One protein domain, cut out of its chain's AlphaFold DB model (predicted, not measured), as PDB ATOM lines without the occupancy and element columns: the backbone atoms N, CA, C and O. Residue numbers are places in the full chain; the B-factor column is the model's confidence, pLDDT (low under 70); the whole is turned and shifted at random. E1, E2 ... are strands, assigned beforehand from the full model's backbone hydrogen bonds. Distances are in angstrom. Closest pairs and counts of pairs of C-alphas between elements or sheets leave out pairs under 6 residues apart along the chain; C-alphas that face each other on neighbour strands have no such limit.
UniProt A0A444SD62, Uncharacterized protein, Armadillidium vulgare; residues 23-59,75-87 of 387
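Overview. This is residues 23 to 59 and 75 to 87 of the 387 residues of an uncharacterized protein of Armadillidium vulgare (UniProt A0A444SD62). With little regular structure, this is one long hairpin of two strands, E1 and E2, with the separate loop stretch 75 to 87 near its open end, where E1 begins and E2 ends. The printed part has 50 residues, 18 of them in named elements: no named helix, and E1 then E2, antiparallel, class all strand. It is extended, with a radius of gyration of the C-alphas of 15.5 A and spans of 44 by 24 by 19 A.

Arrangement. Start at E1, residues 27 to 35, and go on to E2, residues 45 to 53, its antiparallel neighbour at 158 degrees between directions. Look at N 28 and O 52, 2.9 A apart, and N 46 and O 34, 2.9 A, both within hydrogen-bond range.

Along the chain. Find C-alpha 27 at (96.274, 5.085, 292.005); E1 runs 25.6 A from there. E2 runs 26.1 A to C-alpha 53 at (94.354, 4.574, 296.302).

Size, cuts and confidence. The farthest C-alphas, Gln 42 and Pro 59, are 45.4 A apart. Residues 60 to 74 are cut out, with 8.1 A between C-alphas 59 and 75. The E1 to E2 link is short. Look for pLDDT under 70 at residues 23 to 27 and 52 to 59.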
ATOM      1  N   ILE A  23      97.762  -4.554 293.050       62.47
ATOM      2  CA  ILE A  23      97.508  -3.151 292.649       62.47
ATOM      3  C   ILE A  23      97.797  -2.175 293.817       62.47
ATOM      4  O   ILE A  23      97.488  -0.986 293.775       62.47
ATOM      5  N   ALA A  24      98.410  -2.663 294.895       60.09
ATOM      6  CA  ALA A  24      98.745  -1.864 296.069       60.09
ATOM      7  C   ALA A  24      99.830  -0.812 295.772       60.09
ATOM      8  O   ALA A  24     100.798  -1.073 295.066       60.09
ATOM      9  N   GLY A  25      99.671   0.391 296.325       58.00
ATOM     10  CA  GLY A  25     100.515   1.551 296.032       58.00
ATOM     11  C   GLY A  25     100.176   2.265 294.718       58.00
ATOM     12  O   GLY A  25     100.660   3.373 294.502       58.00
ATOM     13  N   HIS A  26      99.320   1.693 293.866       63.41
ATOM     14  CA  HIS A  26      98.859   2.346 292.644       63.41
ATOM     15  C   HIS A  26      97.604   3.200 292.891       63.41
ATOM     16  O   HIS A  26      96.737   2.869 293.704       63.41
ATOM     17  N   MET A  27      97.499   4.299 292.139       66.38
ATOM     18  CA  MET A  27      96.274   5.085 292.005       66.38
ATOM     19  C   MET A  27      95.475   4.588 290.795       66.38
ATOM     20  O   MET A  27      96.025   4.463 289.702       66.38
ATOM     21  N   VAL A  28      94.167   4.389 290.967       74.75
ATOM     22  CA  VAL A  28      93.227   4.092 289.876       74.75
ATOM     23  C   VAL A  28      92.281   5.278 289.695       74.75
ATOM     24  O   VAL A  28      91.472   5.565 290.577       74.75
ATOM     25  N   SER A  29      92.375   5.971 288.560       77.69
ATOM     26  CA  SER A  29      91.485   7.075 288.172       77.69
ATOM     27  C   SER A  29      90.399   6.610 287.202       77.69
ATOM     28  O   SER A  29      90.702   5.903 286.243       77.69
ATOM     29  N   PHE A  30      89.154   7.036 287.415       81.00
ATOM     30  CA  PHE A  30      88.004   6.677 286.578       81.00
ATOM     31  C   PHE A  30      86.920   7.757 286.641       81.00
ATOM     32  O   PHE A  30      86.792   8.465 287.639       81.00
ATOM     33  N   ASP A  31      86.108   7.861 285.592       84.06
ATOM     34  CA  ASP A  31      85.012   8.826 285.525       84.06
ATOM     35  C   ASP A  31      83.688   8.227 286.005       84.06
ATOM     36  O   ASP A  31      83.215   7.210 285.495       84.06
ATOM     37  N   ILE A  32      83.050   8.893 286.968       83.25
ATOM     38  CA  ILE A  32      81.694   8.576 287.418       83.25
ATOM     39  C   ILE A  32      80.718   9.428 286.607       83.25
ATOM     40  O   ILE A  32      80.697  10.652 286.742       83.25
ATOM     41  N   ARG A  33      79.877   8.787 285.790       82.81
ATOM     42  CA  ARG A  33      78.779   9.446 285.070       82.81
ATOM     43  C   ARG A  33      77.453   9.234 285.798       82.81
ATOM     44  O   ARG A  33      76.914   8.130 285.799       82.81
ATOM     45  N   ALA A  34      76.882  10.306 286.331       82.44
ATOM     46  CA  ALA A  34      75.465  10.357 286.671       82.44
ATOM     47  C   ALA A  34      74.653  10.678 285.404       82.44
ATOM     48  O   ALA A  34      75.062  11.514 284.598       82.44
ATOM     49  N   THR A  35      73.506  10.028 285.217       82.88
ATOM     50  CA  THR A  35      72.522  10.381 284.179       82.88
ATOM     51  C   THR A  35      71.143  10.385 284.831       82.88
ATOM     52  O   THR A  35      70.850   9.484 285.620       82.88
ATOM     53  N   ASP A  36      70.322  11.404 284.565       82.56
ATOM     54  CA  ASP A  36      68.955  11.460 285.096       82.56
ATOM     55  C   ASP A  36      68.023  10.431 284.413       82.56
ATOM     56  O   ASP A  36      68.468   9.588 283.629       82.56
ATOM     57  N   ARG A  37      66.734  10.420 284.792       82.19
ATOM     58  CA  ARG A  37      65.697   9.539 284.205       82.19
ATOM     59  C   ARG A  37      66.084   8.049 284.142       82.19
ATOM     60  O   ARG A  37      65.754   7.351 283.190       82.19
ATOM     61  N   VAL A  38      66.781   7.555 285.168       81.06
ATOM     62  CA  VAL A  38      67.218   6.146 285.282       81.06
ATOM     63  C   VAL A  38      68.121   5.699 284.108       81.06
ATOM     64  O   VAL A  38      68.144   4.530 283.739       81.06
ATOM     65  N   GLY A  39      68.894   6.622 283.522       76.75
ATOM     66  CA  GLY A  39      69.820   6.308 282.425       76.75
ATOM     67  C   GLY A  39      69.199   6.334 281.024       76.75
ATOM     68  O   GLY A  39      69.779   5.769 280.097       76.75
ATOM     69  N   ASP A  40      68.049   6.993 280.856       81.88
ATOM     70  CA  ASP A  40      67.484   7.341 279.547       81.88
ATOM     71  C   ASP A  40      68.548   7.986 278.631       81.88
ATOM     72  O   ASP A  40      69.329   8.843 279.051       81.88
ATOM     73  N   LYS A  41      68.551   7.612 277.347       75.88
ATOM     74  CA  LYS A  41      69.421   8.206 276.318       75.88
ATOM     75  C   LYS A  41      69.107   9.689 276.070       75.88
ATOM     76  O   LYS A  41      69.954  10.391 275.524       75.88
ATOM     77  N   GLN A  42      67.918  10.153 276.463       79.81
ATOM     78  CA  GLN A  42      67.509  11.564 276.458       79.81
ATOM     79  C   GLN A  42      67.677  12.252 277.828       79.81
ATOM     80  O   GLN A  42      67.315  13.421 277.969       79.81
ATOM     81  N   GLY A  43      68.188  11.546 278.843       78.88
ATOM     82  CA  GLY A  43      68.448  12.103 280.168       78.88
ATOM     83  C   GLY A  43      69.721  12.948 280.213       78.88
ATOM     84  O   GLY A  43      70.702  12.659 279.523       78.88
ATOM     85  N   ASN A  44      69.732  13.996 281.043       83.06
ATOM     86  CA  ASN A  44      70.922  14.834 281.201       83.06
ATOM     87  C   ASN A  44      72.016  14.048 281.927       83.06
ATOM     88  O   ASN A  44      71.751  13.371 282.924       83.06
ATOM     89  N   ASN A  45      73.259  14.178 281.465       84.62
ATOM     90  CA  ASN A  45      74.420  13.566 282.094       84.62
ATOM     91  C   ASN A  45      75.331  14.592 282.773       84.62
ATOM     92  O   ASN A  45      75.536  15.700 282.284       84.62
ATOM     93  N   SER A  46      75.935  14.173 283.881       82.81
ATOM     94  CA  SER A  46      77.034  14.866 284.548       82.81
ATOM     95  C   SER A  46      78.147  13.861 284.823       82.81
ATOM     96  O   SER A  46      77.871  12.732 285.236       82.81
ATOM     97  N   THR A  47      79.393  14.257 284.583       82.56
ATOM     98  CA  THR A  47      80.572  13.401 284.756       82.56
ATOM     99  C   THR A  47      81.506  14.028 285.784       82.56
ATOM    100  O   THR A  47      81.775  15.225 285.717       82.56
ATOM    101  N   THR A  48      82.023  13.215 286.703       80.56
ATOM    102  CA  THR A  48      82.984  13.629 287.731       80.56
ATOM    103  C   THR A  48      84.065  12.565 287.875       80.56
ATOM    104  O   THR A  48      83.761  11.411 288.184       80.56
ATOM    105  N   SER A  49      85.326  12.948 287.697       77.62
ATOM    106  CA  SER A  49      86.468  12.048 287.865       77.62
ATOM    107  C   SER A  49      86.719  11.728 289.339       77.62
ATOM    108  O   SER A  49      86.785  12.623 290.186       77.62
ATOM    109  N   ALA A  50      86.904  10.447 289.641       75.31
ATOM    110  CA  ALA A  50      87.260   9.926 290.951       75.31
ATOM    111  C   ALA A  50      88.623   9.218 290.903       75.31
ATOM    112  O   ALA A  50      89.110   8.821 289.843       75.31
ATOM    113  N   PHE A  51      89.247   9.066 292.070       70.06
ATOM    114  CA  PHE A  51      90.502   8.340 292.236       70.06
ATOM    115  C   PHE A  51      90.426   7.435 293.469       70.06
ATOM    116  O   PHE A  51      89.960   7.850 294.530       70.06
ATOM    117  N   LEU A  52      90.883   6.196 293.313       68.94
ATOM    118  CA  LEU A  52      91.096   5.232 294.389       68.94
ATOM    119  C   LEU A  52      92.600   5.069 294.620       68.94
ATOM    120  O   LEU A  52      93.374   5.045 293.665       68.94
ATOM    121  N   ILE A  53      92.993   4.928 295.884       59.09
ATOM    122  CA  ILE A  53      94.354   4.574 296.302       59.09
ATOM    123  C   ILE A  53      94.248   3.305 297.138       59.09
ATOM    124  O   ILE A  53      93.351   3.183 297.973       59.09
ATOM    125  N   LEU A  54      95.148   2.360 296.885       58.97
ATOM    126  CA  LEU A  54      95.113   1.023 297.463       58.97
ATOM    127  C   LEU A  54      96.310   0.834 298.401       58.97
ATOM    128  O   LEU A  54      97.452   0.878 297.952       58.97
ATOM    129  N   GLU A  55      96.073   0.616 299.695       58.00
ATOM    130  CA  GLU A  55      97.132   0.381 300.687       58.00
ATOM    131  C   GLU A  55      97.001  -1.019 301.306       58.00
ATOM    132  O   GLU A  55      95.983  -1.349 301.909       58.00
ATOM    133  N   LEU A  56      98.053  -1.840 301.193       51.09
ATOM    134  CA  LEU A  56      98.077  -3.230 301.687       51.09
ATOM    135  C   LEU A  56      98.238  -3.370 303.216       51.09
ATOM    136  O   LEU A  56      98.221  -4.482 303.731       51.09
ATOM    137  N   ASN A  57      98.423  -2.260 303.938       50.09
ATOM    138  CA  ASN A  57      98.845  -2.246 305.345       50.09
ATOM    139  C   ASN A  57      97.736  -1.867 306.343       50.09
ATOM    140  O   ASN A  57      98.013  -1.713 307.535       50.09
ATOM    141  N   ALA A  58      96.491  -1.713 305.887       46.38
ATOM    142  CA  ALA A  58      95.341  -1.590 306.778       46.38
ATOM    143  C   ALA A  58      94.945  -2.991 307.292       46.38
ATOM    144  O   ALA A  58      94.484  -3.809 306.493       46.38
ATOM    145  N   PRO A  59      95.114  -3.313 308.592       43.69
ATOM    146  CA  PRO A  59      94.645  -4.587 309.126       43.69
ATOM    147  C   PRO A  59      93.106  -4.645 309.074       43.69
ATOM    148  O   PRO A  59      92.455  -3.604 309.209       43.69
ATOM    149  N   TYR A  75      91.559   2.813 312.101       72.38
ATOM    150  CA  TYR A  75      92.631   3.029 311.133       72.38
ATOM    151  C   TYR A  75      92.244   4.151 310.166       72.38
ATOM    152  O   TYR A  75      91.151   4.151 309.604       72.38
ATOM    153  N   ILE A  76      93.135   5.133 310.005       76.81
ATOM    154  CA  ILE A  76      92.911   6.327 309.184       76.81
ATOM    155  C   ILE A  76      94.174   6.589 308.366       76.81
ATOM    156  O   ILE A  76      95.246   6.806 308.933       76.81
ATOM    157  N   PHE A  77      94.025   6.618 307.045       77.25
ATOM    158  CA  PHE A  77      95.021   7.132 306.110       77.25
ATOM    159  C   PHE A  77      94.618   8.536 305.641       77.25
ATOM    160  O   PHE A  77      93.449   8.919 305.692       77.25
ATOM    161  N   GLY A  78      95.598   9.328 305.213       75.69
ATOM    162  CA  GLY A  78      95.379  10.639 304.604       75.69
ATOM    163  C   GLY A  78      95.791  10.599 303.140       75.69
ATOM    164  O   GLY A  78      96.761   9.928 302.804       75.69
ATOM    165  N   VAL A  79      95.089  11.330 302.278       78.19
ATOM    166  CA  VAL A  79      95.437  11.468 300.858       78.19
ATOM    167  C   VAL A  79      95.596  12.945 300.540       78.19
ATOM    168  O   VAL A  79      94.733  13.748 300.897       78.19
ATOM    169  N   ASP A  80      96.694  13.304 299.881       76.94
ATOM    170  CA  ASP A  80      96.897  14.661 299.384       76.94
ATOM    171  C   ASP A  80      96.082  14.860 298.094       76.94
ATOM    172  O   ASP A  80      96.184  14.095 297.131       76.94
ATOM    173  N   SER A  81      95.232  15.888 298.064       75.25
ATOM    174  CA  SER A  81      94.377  16.177 296.911       75.25
ATOM    175  C   SER A  81      95.138  16.758 295.712       75.25
ATOM    176  O   SER A  81      94.589  16.732 294.606       75.25
ATOM    177  N   VAL A  82      96.369  17.239 295.914       76.00
ATOM    178  CA  VAL A  82      97.255  17.831 294.904       76.00
ATOM    179  C   VAL A  82      98.179  16.775 294.303       76.00
ATOM    180  O   VAL A  82      98.138  16.576 293.092       76.00
ATOM    181  N   THR A  83      98.977  16.071 295.118       76.12
ATOM    182  CA  THR A  83      99.916  15.049 294.602       76.12
ATOM    183  C   THR A  83      99.235  13.728 294.249       76.12
ATOM    184  O   THR A  83      99.781  12.961 293.463       76.12
ATOM    185  N   LYS A  84      98.041  13.468 294.808       72.81
ATOM    186  CA  LYS A  84      97.352  12.164 294.788       72.81
ATOM    187  C   LYS A  84      98.123  11.037 295.483       72.81
ATOM    188  O   LYS A  84      97.816   9.869 295.275       72.81
ATOM    189  N   GLU A  85      99.091  11.374 296.329       74.31
ATOM    190  CA  GLU A  85      99.850  10.402 297.114       74.31
ATOM    191  C   GLU A  85      99.256  10.216 298.519       74.31
ATOM    192  O   GLU A  85      98.526  11.064 299.050       74.31
ATOM    193  N   LEU A  86      99.589   9.083 299.138       73.50
ATOM    194  CA  LEU A  86      99.201   8.768 300.508       73.50
ATOM    195  C   LEU A  86     100.114   9.508 301.498       73.50
ATOM    196  O   LEU A  86     101.339   9.393 301.449       73.50
ATOM    197  N   ILE A  87      99.519  10.276 302.411       80.44
ATOM    198  CA  ILE A  87     100.243  11.105 303.379       80.44
ATOM    199  C   ILE A  87     100.994  10.188 304.361       80.44
ATOM    200  O   ILE A  87     100.346   9.396 305.054       80.44
TER     201      ILE A  87